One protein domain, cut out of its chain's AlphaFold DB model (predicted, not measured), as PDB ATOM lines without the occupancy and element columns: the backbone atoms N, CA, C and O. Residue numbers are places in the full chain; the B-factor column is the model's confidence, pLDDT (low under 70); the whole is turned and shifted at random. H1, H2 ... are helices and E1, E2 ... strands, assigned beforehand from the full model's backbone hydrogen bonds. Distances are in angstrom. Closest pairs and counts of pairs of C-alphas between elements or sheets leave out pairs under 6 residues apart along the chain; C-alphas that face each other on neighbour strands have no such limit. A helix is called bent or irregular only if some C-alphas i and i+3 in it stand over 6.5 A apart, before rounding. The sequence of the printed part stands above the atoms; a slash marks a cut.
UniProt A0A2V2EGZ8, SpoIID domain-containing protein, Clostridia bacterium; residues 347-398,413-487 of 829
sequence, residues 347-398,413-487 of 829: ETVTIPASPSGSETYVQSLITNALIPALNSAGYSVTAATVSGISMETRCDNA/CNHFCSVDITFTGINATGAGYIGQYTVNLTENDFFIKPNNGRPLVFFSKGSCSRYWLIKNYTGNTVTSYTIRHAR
ATOM      1  N   GLU A 347     -20.863  28.581  20.164       90.75
ATOM      2  CA  GLU A 347     -21.732  27.891  19.208       90.75
ATOM      3  C   GLU A 347     -22.730  28.902  18.631       90.75
ATOM      4  O   GLU A 347     -23.110  29.871  19.292       90.75
ATOM      5  N   THR A 348     -23.167  28.697  17.390       91.94
ATOM      6  CA  THR A 348     -24.134  29.589  16.740       91.94
ATOM      7  C   THR A 348     -25.134  28.808  15.907       91.94
ATOM      8  O   THR A 348     -24.744  27.912  15.161       91.94
ATOM      9  N   VAL A 349     -26.396  29.221  15.950       92.81
ATOM     10  CA  VAL A 349     -27.470  28.754  15.066       92.81
ATOM     11  C   VAL A 349     -28.041  29.955  14.326       92.81
ATOM     12  O   VAL A 349     -28.274  30.992  14.936       92.81
ATOM     13  N   THR A 350     -28.282  29.832  13.019       95.69
ATOM     14  CA  THR A 350     -28.896  30.903  12.216       95.69
ATOM     15  C   THR A 350     -30.251  30.462  11.679       95.69
ATOM     16  O   THR A 350     -30.358  29.430  11.022       95.69
ATOM     17  N   ILE A 351     -31.280  31.266  11.948       96.31
ATOM     18  CA  ILE A 351     -32.674  31.024  11.581       96.31
ATOM     19  C   ILE A 351     -33.106  32.054  10.531       96.31
ATOM     20  O   ILE A 351     -33.043  33.253  10.810       96.31
ATOM     21  N   PRO A 352     -33.537  31.648   9.326       97.44
ATOM     22  CA  PRO A 352     -34.006  32.593   8.317       97.44
ATOM     23  C   PRO A 352     -35.306  33.282   8.754       97.44
ATOM     24  O   PRO A 352     -36.196  32.649   9.319       97.44
ATOM     25  N   ALA A 353     -35.439  34.575   8.447       97.44
ATOM     26  CA  ALA A 353     -36.679  35.320   8.674       97.44
ATOM     27  C   ALA A 353     -37.805  34.861   7.727       97.44
ATOM     28  O   ALA A 353     -38.981  34.961   8.069       97.44
ATOM     29  N   SER A 354     -37.445  34.316   6.561       96.50
ATOM     30  CA  SER A 354     -38.355  33.710   5.583       96.50
ATOM     31  C   SER A 354     -37.907  32.270   5.297       96.50
ATOM     32  O   SER A 354     -37.071  32.063   4.415       96.50
ATOM     33  N   PRO A 355     -38.379  31.279   6.074       95.44
ATOM     34  CA  PRO A 355     -37.943  29.891   5.932       95.44
ATOM     35  C   PRO A 355     -38.468  29.234   4.649       95.44
ATOM     36  O   PRO A 355     -39.605  29.459   4.237       95.44
ATOM     37  N   SER A 356     -37.647  28.374   4.044       91.56
ATOM     38  CA  SER A 356     -38.016  27.538   2.891       91.56
ATOM     39  C   SER A 356     -38.809  26.287   3.286       91.56
ATOM     40  O   SER A 356     -39.465  25.679   2.441       91.56
ATOM     41  N   GLY A 357     -38.742  25.893   4.564       84.94
ATOM     42  CA  GLY A 357     -39.418  24.723   5.134       84.94
ATOM     43  C   GLY A 357     -38.522  23.488   5.273       84.94
ATOM     44  O   GLY A 357     -38.931  22.499   5.884       84.94
ATOM     45  N   SER A 358     -37.295  23.537   4.745       88.75
ATOM     46  CA  SER A 358     -36.308  22.451   4.830       88.75
ATOM     47  C   SER A 358     -35.298  22.620   5.972       88.75
ATOM     48  O   SER A 358     -34.546  21.696   6.271       88.75
ATOM     49  N   GLU A 359     -35.271  23.786   6.621       94.06
ATOM     50  CA  GLU A 359     -34.289  24.111   7.648       94.06
ATOM     51  C   GLU A 359     -34.560  23.327   8.937       94.06
ATOM     52  O   GLU A 359     -35.602  23.482   9.578       94.06
ATOM     53  N   THR A 360     -33.588  22.523   9.363       92.00
ATOM     54  CA  THR A 360     -33.707  21.620  10.520       92.00
ATOM     55  C   THR A 360     -34.053  22.354  11.816       92.00
ATOM     56  O   THR A 360     -34.947  21.934  12.548       92.00
ATOM     57  N   TYR A 361     -33.411  23.492  12.087       92.06
ATOM     58  CA  TYR A 361     -33.698  24.288  13.283       92.06
ATOM     59  C   TYR A 361     -35.090  24.933  13.250       92.06
ATOM     60  O   TYR A 361     -35.737  25.047  14.289       92.06
ATOM     61  N   VAL A 362     -35.593  25.297  12.064       95.12
ATOM     62  CA  VAL A 362     -36.964  25.807  11.902       95.12
ATOM     63  C   VAL A 362     -37.972  24.685  12.144       95.12
ATOM     64  O   VAL A 362     -38.948  24.884  12.865       95.12
ATOM     65  N   GLN A 363     -37.719  23.488  11.611       94.19
ATOM     66  CA  GLN A 363     -38.548  22.308  11.871       94.19
ATOM     67  C   GLN A 363     -38.565  21.942  13.361       94.19
ATOM     68  O   GLN A 363     -39.631  21.627  13.893       94.19
ATOM     69  N   SER A 364     -37.423  22.050  14.050       93.00
ATOM     70  CA  SER A 364     -37.344  21.856  15.501       93.00
ATOM     71  C   SER A 364     -38.176  22.896  16.261       93.00
ATOM     72  O   SER A 364     -38.990  22.519  17.099       93.00
ATOM     73  N   LEU A 365     -38.075  24.188  15.920       94.62
ATOM     74  CA  LEU A 365     -38.910  25.240  16.520       94.62
ATOM     75  C   LEU A 365     -40.407  24.989  16.307       94.62
ATOM     76  O   LEU A 365     -41.207  25.147  17.228       94.62
ATOM     77  N   ILE A 366     -40.801  24.572  15.105       95.12
ATOM     78  CA  ILE A 366     -42.203  24.267  14.817       95.12
ATOM     79  C   ILE A 366     -42.678  23.084  15.673       95.12
ATOM     80  O   ILE A 366     -43.719  23.169  16.326       95.12
ATOM     81  N   THR A 367     -41.906  21.999  15.687       93.75
ATOM     82  CA  THR A 367     -42.282  20.731  16.327       93.75
ATOM     83  C   THR A 367     -42.279  20.827  17.849       93.75
ATOM     84  O   THR A 367     -43.211  20.359  18.495       93.75
ATOM     85  N   ASN A 368     -41.250  21.455  18.416       92.44
ATOM     86  CA  ASN A 368     -40.968  21.420  19.850       92.44
ATOM     87  C   ASN A 368     -41.423  22.687  20.592       92.44
ATOM     88  O   ASN A 368     -41.533  22.656  21.815       92.44
ATOM     89  N   ALA A 369     -41.728  23.782  19.882       93.81
ATOM     90  CA  ALA A 369     -42.206  25.025  20.492       93.81
ATOM     91  C   ALA A 369     -43.588  25.458  19.978       93.81
ATOM     92  O   ALA A 369     -44.520  25.588  20.773       93.81
ATOM     93  N   LEU A 370     -43.759  25.648  18.665       96.12
ATOM     94  CA  LEU A 370     -45.001  26.200  18.103       96.12
ATOM     95  C   LEU A 370     -46.203  25.263  18.272       96.12
ATOM     96  O   LEU A 370     -47.232  25.683  18.801       96.12
ATOM     97  N   ILE A 371     -46.093  24.005  17.831       95.88
ATOM     98  CA  ILE A 371     -47.200  23.037  17.889       95.88
ATOM     99  C   ILE A 371     -47.656  22.796  19.338       95.88
ATOM    100  O   ILE A 371     -48.856  22.923  19.594       95.88
ATOM    101  N   PRO A 372     -46.760  22.531  20.313       95.12
ATOM    102  CA  PRO A 372     -47.160  22.403  21.711       95.12
ATOM    103  C   PRO A 372     -47.850  23.659  22.249       95.12
ATOM    104  O   PRO A 372     -48.844  23.543  22.968       95.12
ATOM    105  N   ALA A 373     -47.373  24.855  21.886       95.19
ATOM    106  CA  ALA A 373     -47.970  26.103  22.349       95.19
ATOM    107  C   ALA A 373     -49.377  26.327  21.766       95.19
ATOM    108  O   ALA A 373     -50.284  26.703  22.505       95.19
ATOM    109  N   LEU A 374     -49.586  26.029  20.480       96.69
ATOM    110  CA  LEU A 374     -50.903  26.079  19.836       96.69
ATOM    111  C   LEU A 374     -51.870  25.054  20.440       96.69
ATOM    112  O   LEU A 374     -53.008  25.394  20.756       96.69
ATOM    113  N   ASN A 375     -51.415  23.821  20.658       96.00
ATOM    114  CA  ASN A 375     -52.235  22.794  21.299       96.00
ATOM    115  C   ASN A 375     -52.616  23.192  22.733       96.00
ATOM    116  O   ASN A 375     -53.767  23.032  23.136       96.00
ATOM    117  N   SER A 376     -51.688  23.805  23.476       94.75
ATOM    118  CA  SER A 376     -51.974  24.353  24.811       94.75
ATOM    119  C   SER A 376     -52.988  25.501  24.777       94.75
ATOM    120  O   SER A 376     -53.727  25.695  25.738       94.75
ATOM    121  N   ALA A 377     -53.055  26.244  23.670       95.12
ATOM    122  CA  ALA A 377     -54.039  27.298  23.444       95.12
ATOM    123  C   ALA A 377     -55.401  26.779  22.931       95.12
ATOM    124  O   ALA A 377     -56.297  27.580  22.671       95.12
ATOM    125  N   GLY A 378     -55.577  25.458  22.798       95.38
ATOM    126  CA  GLY A 378     -56.846  24.826  22.422       95.38
ATOM    127  C   GLY A 378     -57.002  24.498  20.935       95.38
ATOM    128  O   GLY A 378     -58.083  24.073  20.523       95.38
ATOM    129  N   TYR A 379     -55.958  24.666  20.119       95.31
ATOM    130  CA  TYR A 379     -55.960  24.187  18.735       95.31
ATOM    131  C   TYR A 379     -55.669  22.678  18.670       95.31
ATOM    132  O   TYR A 379     -55.007  22.127  19.542       95.31
ATOM    133  N   SER A 380     -56.125  22.004  17.613       94.25
ATOM    134  CA  SER A 380     -55.769  20.604  17.334       94.25
ATOM    135  C   SER A 380     -54.787  20.555  16.169       94.25
ATOM    136  O   SER A 380     -55.203  20.466  15.014       94.25
ATOM    137  N   VAL A 381     -53.490  20.665  16.461       96.81
ATOM    138  CA  VAL A 381     -52.419  20.766  15.460       96.81
ATOM    139  C   VAL A 381     -51.504  19.547  15.509       96.81
ATOM    140  O   VAL A 381     -50.932  19.225  16.552       96.81
ATOM    141  N   THR A 382     -51.324  18.892  14.360       95.38
ATOM    142  CA  THR A 382     -50.403  17.747  14.199       95.38
ATOM    143  C   THR A 382     -49.168  18.066  13.357       95.38
ATOM    144  O   THR A 382     -48.144  17.405  13.499       95.38
ATOM    145  N   ALA A 383     -49.246  19.080  12.496       95.38
ATOM    146  CA  ALA A 383     -48.139  19.584  11.687       95.38
ATOM    147  C   ALA A 383     -48.396  21.050  11.324       95.38
ATOM    148  O   ALA A 383     -49.554  21.452  11.188       95.38
ATOM    149  N   ALA A 384     -47.346  21.841  11.115       96.00
ATOM    150  CA  ALA A 384     -47.478  23.224  10.670       96.00
ATOM    151  C   ALA A 384     -46.358  23.621   9.703       96.00
ATOM    152  O   ALA A 384     -45.247  23.101   9.772       96.00
ATOM    153  N   THR A 385     -46.653  24.570   8.818       96.56
ATOM    154  CA  THR A 385     -45.652  25.314   8.037       96.56
ATOM    155  C   THR A 385     -45.818  26.801   8.306       96.56
ATOM    156  O   THR A 385     -46.906  27.237   8.682       96.56
ATOM    157  N   VAL A 386     -44.749  27.578   8.145       97.44
ATOM    158  CA  VAL A 386     -44.736  29.021   8.422       97.44
ATOM    159  C   VAL A 386     -44.068  29.754   7.265       97.44
ATOM    160  O   VAL A 386     -43.163  29.212   6.637       97.44
ATOM    161  N   SER A 387     -44.515  30.976   6.986       96.44
ATOM    162  CA  SER A 387     -43.958  31.814   5.908       96.44
ATOM    163  C   SER A 387     -42.982  32.881   6.408       96.44
ATOM    164  O   SER A 387     -42.168  33.386   5.636       96.44
ATOM    165  N   GLY A 388     -43.030  33.201   7.705       97.44
ATOM    166  CA  GLY A 388     -42.127  34.168   8.310       97.44
ATOM    167  C   GLY A 388     -41.891  33.919   9.793       97.44
ATOM    168  O   GLY A 388     -42.765  33.413  10.503       97.44
ATOM    169  N   ILE A 389     -40.701  34.297  10.247       98.06
ATOM    170  CA  ILE A 389     -40.252  34.233  11.636       98.06
ATOM    171  C   ILE A 389     -39.681  35.599  12.014       98.06
ATOM    172  O   ILE A 389     -38.863  36.161  11.283       98.06
ATOM    173  N   SER A 390     -40.064  36.112  13.179       97.69
ATOM    174  CA  SER A 390     -39.376  37.227  13.827       97.69
ATOM    175  C   SER A 390     -39.011  36.889  15.263       97.69
ATOM    176  O   SER A 390     -39.758  36.183  15.938       97.69
ATOM    177  N   MET A 391     -37.865  37.390  15.724       94.88
ATOM    178  CA  MET A 391     -37.371  37.150  17.078       94.88
ATOM    179  C   MET A 391     -37.026  38.460  17.772       94.88
ATOM    180  O   MET A 391     -36.367  39.321  17.180       94.88
ATOM    181  N   GLU A 392     -37.420  38.573  19.035       90.44
ATOM    182  CA  GLU A 392     -37.114  39.721  19.882       90.44
ATOM    183  C   GLU A 392     -36.610  39.262  21.249       90.44
ATOM    184  O   GLU A 392     -37.166  38.348  21.861       90.44
ATOM    185  N   THR A 393     -35.541  39.888  21.740       85.56
ATOM    186  CA  THR A 393     -35.013  39.596  23.076       85.56
ATOM    187  C   THR A 393     -35.994  40.059  24.143       85.56
ATOM    188  O   THR A 393     -36.412  41.218  24.138       85.56
ATOM    189  N   ARG A 394     -36.290  39.193  25.114       75.06
ATOM    190  CA  ARG A 394     -37.009  39.560  26.334       75.06
ATOM    191  C   ARG A 394     -36.045  39.560  27.510       75.06
ATOM    192  O   ARG A 394     -35.686  38.507  28.046       75.06
ATOM    193  N   CYS A 395     -35.670  40.764  27.922       65.31
ATOM    194  CA  CYS A 395     -34.825  40.982  29.094       65.31
ATOM    195  C   CYS A 395     -35.536  41.789  30.187       65.31
ATOM    196  O   CYS A 395     -35.001  41.924  31.274       65.31
ATOM    197  N   ASP A 396     -36.736  42.309  29.927       56.84
ATOM    198  CA  ASP A 396     -37.459  43.317  30.713       56.84
ATOM    199  C   ASP A 396     -38.156  42.823  31.993       56.84
ATOM    200  O   ASP A 396     -38.632  43.639  32.783       56.84
ATOM    201  N   ASN A 397     -38.209  41.514  32.232       51.97
ATOM    202  CA  ASN A 397     -38.968  40.935  33.337       51.97
ATOM    203  C   ASN A 397     -38.108  40.752  34.605       51.97
ATOM    204  O   ASN A 397     -36.953  40.335  34.518       51.97
ATOM    205  N   ALA A 398     -38.708  40.944  35.787       50.59
ATOM    206  CA  ALA A 398     -38.152  40.567  37.095       50.59
ATOM    207  C   ALA A 398     -37.753  39.074  37.183       50.59
ATOM    208  O   ALA A 398     -37.010  38.673  38.070       50.59
ATOM    209  N   CYS A 413     -28.803  44.802  29.203       61.66
ATOM    210  CA  CYS A 413     -28.750  43.352  29.050       61.66
ATOM    211  C   CYS A 413     -28.622  43.043  27.551       61.66
ATOM    212  O   CYS A 413     -29.617  43.113  26.831       61.66
ATOM    213  N   ASN A 414     -27.397  42.784  27.079       67.81
ATOM    214  CA  ASN A 414     -27.131  42.477  25.663       67.81
ATOM    215  C   ASN A 414     -27.229  40.977  25.337       67.81
ATOM    216  O   ASN A 414     -27.410  40.602  24.179       67.81
ATOM    217  N   HIS A 415     -27.151  40.116  26.353       77.88
ATOM    218  CA  HIS A 415     -27.539  38.712  26.243       77.88
ATOM    219  C   HIS A 415     -29.035  38.564  26.556       77.88
ATOM    220  O   HIS A 415     -29.635  39.469  27.128       77.88
ATOM    221  N   PHE A 416     -29.667  37.453  26.183       79.38
ATOM    222  CA  PHE A 416     -31.085  37.240  26.470       79.38
ATOM    223  C   PHE A 416     -31.312  36.176  27.547       79.38
ATOM    224  O   PHE A 416     -30.749  35.087  27.493       79.38
ATOM    225  N   CYS A 417     -32.189  36.494  28.505       75.88
ATOM    226  CA  CYS A 417     -32.765  35.535  29.459       75.88
ATOM    227  C   CYS A 417     -33.854  34.674  28.781       75.88
ATOM    228  O   CYS A 417     -34.035  33.492  29.081       75.88
ATOM    229  N   SER A 418     -34.591  35.282  27.847       83.38
ATOM    230  CA  SER A 418     -35.579  34.619  26.997       83.38
ATOM    231  C   SER A 418     -35.728  35.358  25.665       83.38
ATOM    232  O   SER A 418     -35.341  36.521  25.544       83.38
ATOM    233  N   VAL A 419     -36.304  34.699  24.670       88.75
ATOM    234  CA  VAL A 419     -36.589  35.259  23.349       88.75
ATOM    235  C   VAL A 419     -38.045  34.987  22.986       88.75
ATOM    236  O   VAL A 419     -38.539  33.867  23.131       88.75
ATOM    237  N   ASP A 420     -38.733  36.021  22.517       91.88
ATOM    238  CA  ASP A 420     -40.049  35.882  21.906       91.88
ATOM    239  C   ASP A 420     -39.856  35.554  20.424       91.88
ATOM    240  O   ASP A 420     -39.220  36.310  19.689       91.88
ATOM    241  N   ILE A 421     -40.397  34.417  19.987       95.44
ATOM    242  CA  ILE A 421     -40.394  33.986  18.588       95.44
ATOM    243  C   ILE A 421     -41.814  34.077  18.047       95.44
ATOM    244  O   ILE A 421     -42.694  33.311  18.445       95.44
ATOM    245  N   THR A 422     -42.032  34.996  17.113       97.94
ATOM    246  CA  THR A 422     -43.299  35.161  16.401       97.94
ATOM    247  C   THR A 422     -43.240  34.448  15.061       97.94
ATOM    248  O   THR A 422     -42.408  34.748  14.205       97.94
ATOM    249  N   PHE A 423     -44.163  33.515  14.867       98.25
ATOM    250  CA  PHE A 423     -44.385  32.806  13.614       98.25
ATOM    251  C   PHE A 423     -45.533  33.473  12.859       98.25
ATOM    252  O   PHE A 423     -46.547  33.813  13.467       98.25
ATOM    253  N   THR A 424     -45.400  33.641  11.543       98.19
ATOM    254  CA  THR A 424     -46.402  34.296  10.684       98.19
ATOM    255  C   THR A 424     -46.753  33.452   9.463       98.19
ATOM    256  O   THR A 424     -45.937  32.677   8.947       98.19
ATOM    257  N   GLY A 425     -47.996  33.596   8.997       97.00
ATOM    258  CA  GLY A 425     -48.552  32.804   7.898       97.00
ATOM    259  C   GLY A 425     -48.483  31.308   8.189       97.00
ATOM    260  O   GLY A 425     -47.895  30.544   7.425       97.00
ATOM    261  N   ILE A 426     -49.023  30.914   9.342       97.75
ATOM    262  CA  ILE A 426     -48.972  29.544   9.842       97.75
ATOM    263  C   ILE A 426     -50.084  28.743   9.159       97.75
ATOM    264  O   ILE A 426     -51.266  29.030   9.343       97.75
ATOM    265  N   ASN A 427     -49.725  27.705   8.409       96.75
ATOM    266  CA  ASN A 427     -50.678  26.718   7.902       96.75
ATOM    267  C   ASN A 427     -50.625  25.477   8.795       96.75
ATOM    268  O   ASN A 427     -49.701  24.670   8.677       96.75
ATOM    269  N   ALA A 428     -51.599  25.344   9.698       95.88
ATOM    270  CA  ALA A 428     -51.660  24.288  10.699       95.88
ATOM    271  C   ALA A 428     -52.616  23.159  10.275       95.88
ATOM    272  O   ALA A 428     -53.819  23.355  10.082       95.88
ATOM    273  N   THR A 429     -52.091  21.941  10.174       95.50
ATOM    274  CA  THR A 429     -52.879  20.734   9.895       95.50
ATOM    275  C   THR A 429     -53.797  20.451  11.079       95.50
ATOM    276  O   THR A 429     -53.314  20.206  12.181       95.50
ATOM    277  N   GLY A 430     -55.112  20.498  10.843       91.88
ATOM    278  CA  GLY A 430     -56.157  20.310  11.859       91.88
ATOM    279  C   GLY A 430     -56.773  21.604  12.408       91.88
ATOM    280  O   GLY A 430     -57.882  21.557  12.936       91.88
ATOM    281  N   ALA A 431     -56.129  22.762  12.208       91.62
ATOM    282  CA  ALA A 431     -56.614  24.070  12.677       91.62
ATOM    283  C   ALA A 431     -56.774  25.130  11.567       91.62
ATOM    284  O   ALA A 431     -57.402  26.163  11.792       91.62
ATOM    285  N   GLY A 432     -56.249  24.883  10.362       93.88
ATOM    286  CA  GLY A 432     -56.318  25.818   9.239       93.88
ATOM    287  C   GLY A 432     -55.263  26.926   9.317       93.88
ATOM    288  O   GLY A 432     -54.176  26.735   9.860       93.88
ATOM    289  N   TYR A 433     -55.566  28.077   8.715       96.75
ATOM    290  CA  TYR A 433     -54.649  29.215   8.657       96.75
ATOM    291  C   TYR A 433     -54.695  30.046   9.943       96.75
ATOM    292  O   TYR A 433     -55.764  30.485  10.369       96.75
ATOM    293  N   ILE A 434     -53.524  30.319  10.520       96.50
ATOM    294  CA  ILE A 434     -53.339  31.195  11.677       96.50
ATOM    295  C   ILE A 434     -52.389  32.323  11.258       96.50
ATOM    296  O   ILE A 434     -51.263  32.080  10.825       96.50
ATOM    297  N   GLY A 435     -52.847  33.573  11.373       96.38
ATOM    298  CA  GLY A 435     -52.099  34.734  10.877       96.38
ATOM    299  C   GLY A 435     -50.740  34.912  11.555       96.38
ATOM    300  O   GLY A 435     -49.729  35.059  10.868       96.38
ATOM    301  N   GLN A 436     -50.716  34.860  12.889       97.25
ATOM    302  CA  GLN A 436     -49.487  34.887  13.677       97.25
ATOM    303  C   GLN A 436     -49.662  34.216  15.041       97.25
ATOM    304  O   GLN A 436     -50.773  34.177  15.572       97.25
ATOM    305  N   TYR A 437     -48.562  33.738  15.620       97.75
ATOM    306  CA  TYR A 437     -48.511  33.231  16.989       97.75
ATOM    307  C   TYR A 437     -47.111  33.428  17.584       97.75
ATOM    308  O   TYR A 437     -46.121  33.169  16.902       97.75
ATOM    309  N   THR A 438     -47.021  33.862  18.843       96.94
ATOM    310  CA  THR A 438     -45.742  34.096  19.537       96.94
ATOM    311  C   THR A 438     -45.518  33.056  20.623       96.94
ATOM    312  O   THR A 438     -46.406  32.794  21.432       96.94
ATOM    313  N   VAL A 439     -44.313  32.492  20.660       94.06
ATOM    314  CA  VAL A 439     -43.851  31.593  21.718       94.06
ATOM    315  C   VAL A 439     -42.674  32.241  22.432       94.06
ATOM    316  O   VAL A 439     -41.723  32.665  21.783       94.06
ATOM    317  N   ASN A 440     -42.731  32.295  23.761       90.44
ATOM    318  CA  ASN A 440     -41.584  32.674  24.577       90.44
ATOM    319  C   ASN A 440     -40.732  31.433  24.870       90.44
ATOM    320  O   ASN A 440     -41.260  30.414  25.324       90.44
ATOM    321  N   LEU A 441     -39.432  31.530  24.603       88.00
ATOM    322  CA  LEU A 441     -38.439  30.506  24.912       88.00
ATOM    323  C   LEU A 441     -37.394  31.067  25.862       88.00
ATOM    324  O   LEU A 441     -36.873  32.158  25.658       88.00
ATOM    325  N   THR A 442     -37.067  30.301  26.885       83.75
ATOM    326  CA  THR A 442     -36.051  30.613  27.886       83.75
ATOM    327  C   THR A 442     -34.710  29.994  27.508       83.75
ATOM    328  O   THR A 442     -34.638  29.074  26.695       83.75
ATOM    329  N   GLU A 443     -33.632  30.452  28.137       77.44
ATOM    330  CA  GLU A 443     -32.291  29.858  28.006       77.44
ATOM    331  C   GLU A 443     -32.244  28.330  28.238       77.44
ATOM    332  O   GLU A 443     -31.402  27.643  27.660       77.44
ATOM    333  N   ASN A 444     -33.183  27.786  29.022       78.38
ATOM    334  CA  ASN A 444     -33.283  26.353  29.296       78.38
ATOM    335  C   ASN A 444     -33.818  25.543  28.109       78.38
ATOM    336  O   ASN A 444     -33.628  24.335  28.092       78.38
ATOM    337  N   ASP A 445     -34.482  26.166  27.132       82.81
ATOM    338  CA  ASP A 445     -35.088  25.465  25.991       82.81
ATOM    339  C   ASP A 445     -34.062  25.127  24.891       82.81
ATOM    340  O   ASP A 445     -34.267  24.223  24.082       82.81
ATOM    341  N   PHE A 446     -32.939  25.848  24.845       81.38
ATOM    342  CA  PHE A 446     -31.989  25.784  23.731       81.38
ATOM    343  C   PHE A 446     -30.959  24.646  23.832       81.38
ATOM    344  O   PHE A 446     -30.308  24.316  22.836       81.38
ATOM    345  N   PHE A 447     -30.827  24.015  25.001       75.94
ATOM    346  CA  PHE A 447     -29.884  22.917  25.211       75.94
ATOM    347  C   PHE A 447     -30.380  21.593  24.600       75.94
ATOM    348  O   PHE A 447     -31.581  21.373  24.444       75.94
ATOM    349  N   ILE A 448     -29.461  20.683  24.258       71.12
ATOM    350  CA  ILE A 448     -29.786  19.399  23.611       71.12
ATOM    351  C   ILE A 448     -30.593  18.433  24.486       71.12
ATOM    352  O   ILE A 448     -31.385  17.648  23.966       71.12
ATOM    353  N   LYS A 449     -30.442  18.523  25.809       69.75
ATOM    354  CA  LYS A 449     -31.206  17.743  26.794       69.75
ATOM    355  C   LYS A 449     -31.774  18.665  27.876       69.75
ATOM    356  O   LYS A 449     -31.208  18.748  28.963       69.75
ATOM    357  N   PRO A 450     -32.850  19.410  27.597       68.69
ATOM    358  CA  PRO A 450     -33.381  20.334  28.575       68.69
ATOM    359  C   PRO A 450     -34.295  19.607  29.567       68.69
ATOM    360  O   PRO A 450     -35.175  18.830  29.189       68.69
ATOM    361  N   ASN A 451     -34.119  19.898  30.856       63.84
ATOM    362  CA  ASN A 451     -34.882  19.279  31.951       63.84
ATOM    363  C   ASN A 451     -36.382  19.623  31.928       63.84
ATOM    364  O   ASN A 451     -37.177  18.999  32.626       63.84
ATOM    365  N   ASN A 452     -36.783  20.613  31.127       68.88
ATOM    366  CA  ASN A 452     -38.170  21.043  30.967       68.88
ATOM    367  C   ASN A 452     -38.943  20.258  29.882       68.88
ATOM    368  O   ASN A 452     -40.110  20.560  29.630       68.88
ATOM    369  N   GLY A 453     -38.306  19.273  29.230       67.44
ATOM    370  CA  GLY A 453     -38.938  18.410  28.230       67.44
ATOM    371  C   GLY A 453     -39.184  19.057  26.862       67.44
ATOM    372  O   GLY A 453     -39.935  18.494  26.067       67.44
ATOM    373  N   ARG A 454     -38.568  20.214  26.564       75.31
ATOM    374  CA  ARG A 454     -38.677  20.928  25.275       75.31
ATOM    375  C   ARG A 454     -37.338  20.969  24.515       75.31
ATOM    376  O   ARG A 454     -36.730  22.031  24.421       75.31
ATOM    377  N   PRO A 455     -36.836  19.839  23.978       77.75
ATOM    378  CA  PRO A 455     -35.535  19.803  23.312       77.75
ATOM    379  C   PRO A 455     -35.572  20.522  21.962       77.75
ATOM    380  O   PRO A 455     -36.038  19.967  20.970       77.75
ATOM    381  N   LEU A 456     -35.025  21.738  21.890       83.50
ATOM    382  CA  LEU A 456     -34.764  22.383  20.598       83.50
ATOM    383  C   LEU A 456     -33.539  21.791  19.897       83.50
ATOM    384  O   LEU A 456     -33.480  21.815  18.667       83.50
ATOM    385  N   VAL A 457     -32.604  21.209  20.664       81.00
ATOM    386  CA  VAL A 457     -31.393  20.541  20.148       81.00
ATOM    387  C   VAL A 457     -30.465  21.511  19.406       81.00
ATOM    388  O   VAL A 457     -29.811  21.149  18.432       81.00
ATOM    389  N   PHE A 458     -30.421  22.775  19.840       86.12
ATOM    390  CA  PHE A 458     -29.615  23.801  19.171       86.12
ATOM    391  C   PHE A 458     -28.155  23.737  19.600       86.12
ATOM    392  O   PHE A 458     -27.271  23.842  18.752       86.12
ATOM    393  N   PHE A 459     -27.915  23.553  20.897       87.56
ATOM    394  CA  PHE A 459     -26.582  23.639  21.484       87.56
ATOM    395  C   PHE A 459     -26.266  22.429  22.346       87.56
ATOM    396  O   PHE A 459     -27.144  21.847  22.989       87.56
ATOM    397  N   SER A 460     -24.992  22.053  22.346       83.12
ATOM    398  CA  SER A 460     -24.502  20.841  23.010       83.12
ATOM    399  C   SER A 460     -23.359  21.121  23.983       83.12
ATOM    400  O   SER A 460     -23.094  20.306  24.868       83.12
ATOM    401  N   LYS A 461     -22.698  22.281  23.871       80.44
ATOM    402  CA  LYS A 461     -21.587  22.656  24.745       80.44
ATOM    403  C   LYS A 461     -22.101  23.176  26.085       80.44
ATOM    404  O   LYS A 461     -22.342  24.367  26.257       80.44
ATOM    405  N   GLY A 462     -22.172  22.288  27.076       73.38
ATOM    406  CA  GLY A 462     -22.516  22.646  28.461       73.38
ATOM    407  C   GLY A 462     -21.525  23.604  29.142       73.38
ATOM    408  O   GLY A 462     -21.834  24.163  30.185       73.38
ATOM    409  N   SER A 463     -20.344  23.825  28.555       74.88
ATOM    410  CA  SER A 463     -19.354  24.785  29.054       74.88
ATOM    411  C   SER A 463     -19.703  26.250  28.768       74.88
ATOM    412  O   SER A 463     -19.072  27.131  29.345       74.88
ATOM    413  N   CYS A 464     -20.633  26.524  27.845       83.12
ATOM    414  CA  CYS A 464     -21.044  27.886  27.510       83.12
ATOM    415  C   CYS A 464     -22.180  28.356  28.436       83.12
ATOM    416  O   CYS A 464     -23.101  27.588  28.719       83.12
ATOM    417  N   SER A 465     -22.156  29.614  28.883       81.81
ATOM    418  CA  SER A 465     -23.060  30.091  29.946       81.81
ATOM    419  C   SER A 465     -24.153  31.074  29.508       81.81
ATOM    420  O   SER A 465     -25.124  31.244  30.242       81.81
ATOM    421  N   ARG A 466     -24.032  31.742  28.350       85.56
ATOM    422  CA  ARG A 466     -24.925  32.857  27.955       85.56
ATOM    423  C   ARG A 466     -25.353  32.802  26.487       85.56
ATOM    424  O   ARG A 466     -24.615  32.285  25.645       85.56
ATOM    425  N   TYR A 467     -26.511  33.395  26.173       87.25
ATOM    426  CA  TYR A 467     -27.070  33.453  24.816       87.25
ATOM    427  C   TYR A 467     -27.259  34.883  24.294       87.25
ATOM    428  O   TYR A 467     -27.746  35.748  25.011       87.25
ATOM    429  N   TRP A 468     -26.955  35.117  23.017       88.25
ATOM    430  CA  TRP A 468     -27.179  36.388  22.319       88.25
ATOM    431  C   TRP A 468     -28.062  36.199  21.097       88.25
ATOM    432  O   TRP A 468     -27.945  35.189  20.404       88.25
ATOM    433  N   LEU A 469     -28.893  37.199  20.804       89.69
ATOM    434  CA  LEU A 469     -29.683  37.268  19.579       89.69
ATOM    435  C   LEU A 469     -29.116  38.364  18.679       89.69
ATOM    436  O   LEU A 469     -29.144  39.543  19.022       89.69
ATOM    437  N   ILE A 470     -28.642  37.973  17.505       91.31
ATOM    438  CA  ILE A 470     -28.055  38.866  16.510       91.31
ATOM    439  C   ILE A 470     -28.998  38.906  15.307       91.31
ATOM    440  O   ILE A 470     -29.259  37.882  14.677       91.31
ATOM    441  N   LYS A 471     -29.528  40.088  14.980       94.44
ATOM    442  CA  LYS A 471     -30.358  40.294  13.785       94.44
ATOM    443  C   LYS A 471     -29.446  40.580  12.592       94.44
ATOM    444  O   LYS A 471     -28.676  41.536  12.628       94.44
ATOM    445  N   ASN A 472     -29.543  39.773  11.540       96.38
ATOM    446  CA  ASN A 472     -28.780  39.958  10.308       96.38
ATOM    447  C   ASN A 472     -29.626  40.716   9.284       96.38
ATOM    448  O   ASN A 472     -30.782  40.357   9.052       96.38
ATOM    449  N   TYR A 473     -29.043  41.733   8.651       96.25
ATOM    450  CA  TYR A 473     -29.754  42.636   7.748       96.25
ATOM    451  C   TYR A 473     -29.197  42.590   6.324       96.25
ATOM    452  O   TYR A 473     -27.994  42.462   6.111       96.25
ATOM    453  N   THR A 474     -30.079  42.791   5.345       96.31
ATOM    454  CA  THR A 474     -29.727  43.242   3.993       96.31
ATOM    455  C   THR A 474     -30.456  44.557   3.739       96.31
ATOM    456  O   THR A 474     -31.687  44.598   3.688       96.31
ATOM    457  N   GLY A 475     -29.706  45.658   3.641       94.56
ATOM    458  CA  GLY A 475     -30.293  46.996   3.734       94.56
ATOM    459  C   GLY A 475     -30.980  47.188   5.091       94.56
ATOM    460  O   GLY A 475     -30.371  46.933   6.125       94.56
ATOM    461  N   ASN A 476     -32.259  47.576   5.084       93.31
ATOM    462  CA  ASN A 476     -33.057  47.778   6.304       93.31
ATOM    463  C   ASN A 476     -33.952  46.575   6.657       93.31
ATOM    464  O   ASN A 476     -34.799  46.674   7.542       93.31
ATOM    465  N   THR A 477     -33.808  45.450   5.955       94.62
ATOM    466  CA  THR A 477     -34.655  44.266   6.135       94.62
ATOM    467  C   THR A 477     -33.885  43.173   6.863       94.62
ATOM    468  O   THR A 477     -32.786  42.812   6.443       94.62
ATOM    469  N   VAL A 478     -34.470  42.626   7.935       96.75
ATOM    470  CA  VAL A 478     -33.918  41.456   8.633       96.75
ATOM    471  C   VAL A 478     -34.075  40.225   7.743       96.75
ATOM    472  O   VAL A 478     -35.187  39.877   7.354       96.75
ATOM    473  N   THR A 479     -32.969  39.558   7.431       97.38
ATOM    474  CA  THR A 479     -32.947  38.342   6.605       97.38
ATOM    475  C   THR A 479     -32.848  37.072   7.440       97.38
ATOM    476  O   THR A 479     -33.345  36.021   7.033       97.38
ATOM    477  N   SER A 480     -32.216  37.144   8.612       97.44
ATOM    478  CA  SER A 480     -32.079  36.014   9.531       97.44
ATOM    479  C   SER A 480     -31.753  36.468  10.954       97.44
ATOM    480  O   SER A 480     -31.387  37.617  11.194       97.44
ATOM    481  N   TYR A 481     -31.863  35.533  11.890       96.88
ATOM    482  CA  TYR A 481     -31.559  35.690  13.305       96.88
ATOM    483  C   TYR A 481     -30.491  34.673  13.693       96.88
ATOM    484  O   TYR A 481     -30.709  33.471  13.551       96.88
ATOM    485  N   THR A 482     -29.342  35.133  14.174       94.75
ATOM    486  CA  THR A 482     -28.299  34.265  14.719       94.75
ATOM    487  C   THR A 482     -28.410  34.231  16.236       94.75
ATOM    488  O   THR A 482     -28.283  35.259  16.895       94.75
ATOM    489  N   ILE A 483     -28.630  33.042  16.790       92.62
ATOM    490  CA  ILE A 483     -28.527  32.781  18.222       92.62
ATOM    491  C   ILE A 483     -27.110  32.289  18.495       92.62
ATOM    492  O   ILE A 483     -26.687  31.285  17.921       92.62
ATOM    493  N   ARG A 484     -26.373  32.989  19.356       91.50
ATOM    494  CA  ARG A 484     -25.016  32.619  19.779       91.50
ATOM    495  C   ARG A 484     -25.038  32.136  21.221       91.50
ATOM    496  O   ARG A 484     -25.476  32.888  22.080       91.50
ATOM    497  N   HIS A 485     -24.517  30.943  21.482       89.81
ATOM    498  CA  HIS A 485     -24.248  30.408  22.818       89.81
ATOM    499  C   HIS A 485     -22.748  30.500  23.086       89.81
ATOM    500  O   HIS A 485     -21.952  29.896  22.370       89.81
ATOM    501  N   ALA A 486     -22.340  31.314  24.052       88.62
ATOM    502  CA  ALA A 486     -20.927  31.595  24.295       88.62
ATOM    503  C   ALA A 486     -20.636  31.826  25.784       88.62
ATOM    504  O   ALA A 486     -21.538  31.677  26.613       88.62
ATOM    505  N   ARG A 487     -19.394  32.247  26.080       85.00
ATOM    506  CA  ARG A 487     -18.851  32.599  27.407       85.00
ATOM    507  C   ARG A 487     -18.496  31.378  28.257       85.00
ATOM    508  O   ARG A 487     -19.301  30.471  28.404       85.00
TER     509      ARG A 487
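AT A GLANCE: This is residues 347 to 398 and 413 to 487 of the 829 residues of the protein "SpoIID domain-containing protein" of Clostridia bacterium (UniProt A0A2V2EGZ8). A strongly bent sheet of the strands E2, E3, E4 and E5 curls round the one named helix, H1, and a second sheet of E1, E7 and E6 stands partly face to face with it. The two sheets make a sandwich, two sheets facing each other, with their strands crossed at 41 degrees. The 127 printed residues hold one named helix and seven named strands, in the order E1 H1 E2 E3 E4 E5 E6 E7, and the class is mixed, helices and strands. The first sheet is branched at E4 and the second runs E1, E7, E6; their neighbour pairs are antiparallel. The whole is compact, with a radius of gyration of the C-alphas of 14.3 A, and spans 42 by 40 by 31 A.

IN THESE COORDINATES: E1, residues 347 to 352, begins at C-alpha 347 (-21.732, 27.891, 19.208). H1, residues 360 to 376, is 23.4 A long; it is irregular, but only just: C-alphas 368 and 371 are 6.7 A apart. E2 is residues 383 to 385 and E3 is residues 388 to 394. E4, residues 418 to 429, is 28.0 A long and bends by 81 degrees at residue 425. E5, residues 432 to 442, is also 28.0 A long and bends by 74 degrees at residue 435. E6, residues 466 to 474, is 26.6 A long. E7, residues 477 to 486, is 26.1 A long and ends at C-alpha 486 (-20.927, 31.595, 24.295).

HOW THE PARTS SIT: In the strongly twisted branched sheet, E2 and E3 lie on one side of E4 and E5 on the other side. E4 and E5 form a hairpin, with N 421 and O 439 2.8 A apart, within hydrogen-bond range. So are N 422 and O 390 of E4 and E3, at 2.8 A, and N 429 and O 383 of E4 and E2, at 2.8 A. E2 runs on into E3 across a break of 2 residues, at 95 degrees. H1 is on this sheet; its closest C-alphas to E5 are those of Leu 370 and Val 439, 6.6 A apart. In H1, 11 of 13 O i to N i+4 pairs are within hydrogen-bond range. H1 only grazes the other sheet, with residues 360 to 365. In that sheet E7 is the inner strand: N 349 and O 483 of E1 and E7 are 2.9 A apart, and N 470 and O 482 of the hairpin E6 and E7 2.8 A. Between the sheets, the closest C-alphas of E3 and E6 are those of Thr 393 and Leu 469, 6.8 A apart.

THE WHOLE: The C-alphas farthest apart, those of Gly 430 and Arg 487, are 42.2 A apart. Residues 399 to 412 are not printed, and C-alphas 398 and 413 are 12.7 A apart across this cut. The link E5 to E6, residues 443 to 465, is long. The mean pLDDT of the printed part is 88.7; residues 395 to 398, 413 to 414 and 449 to 453 are under 70.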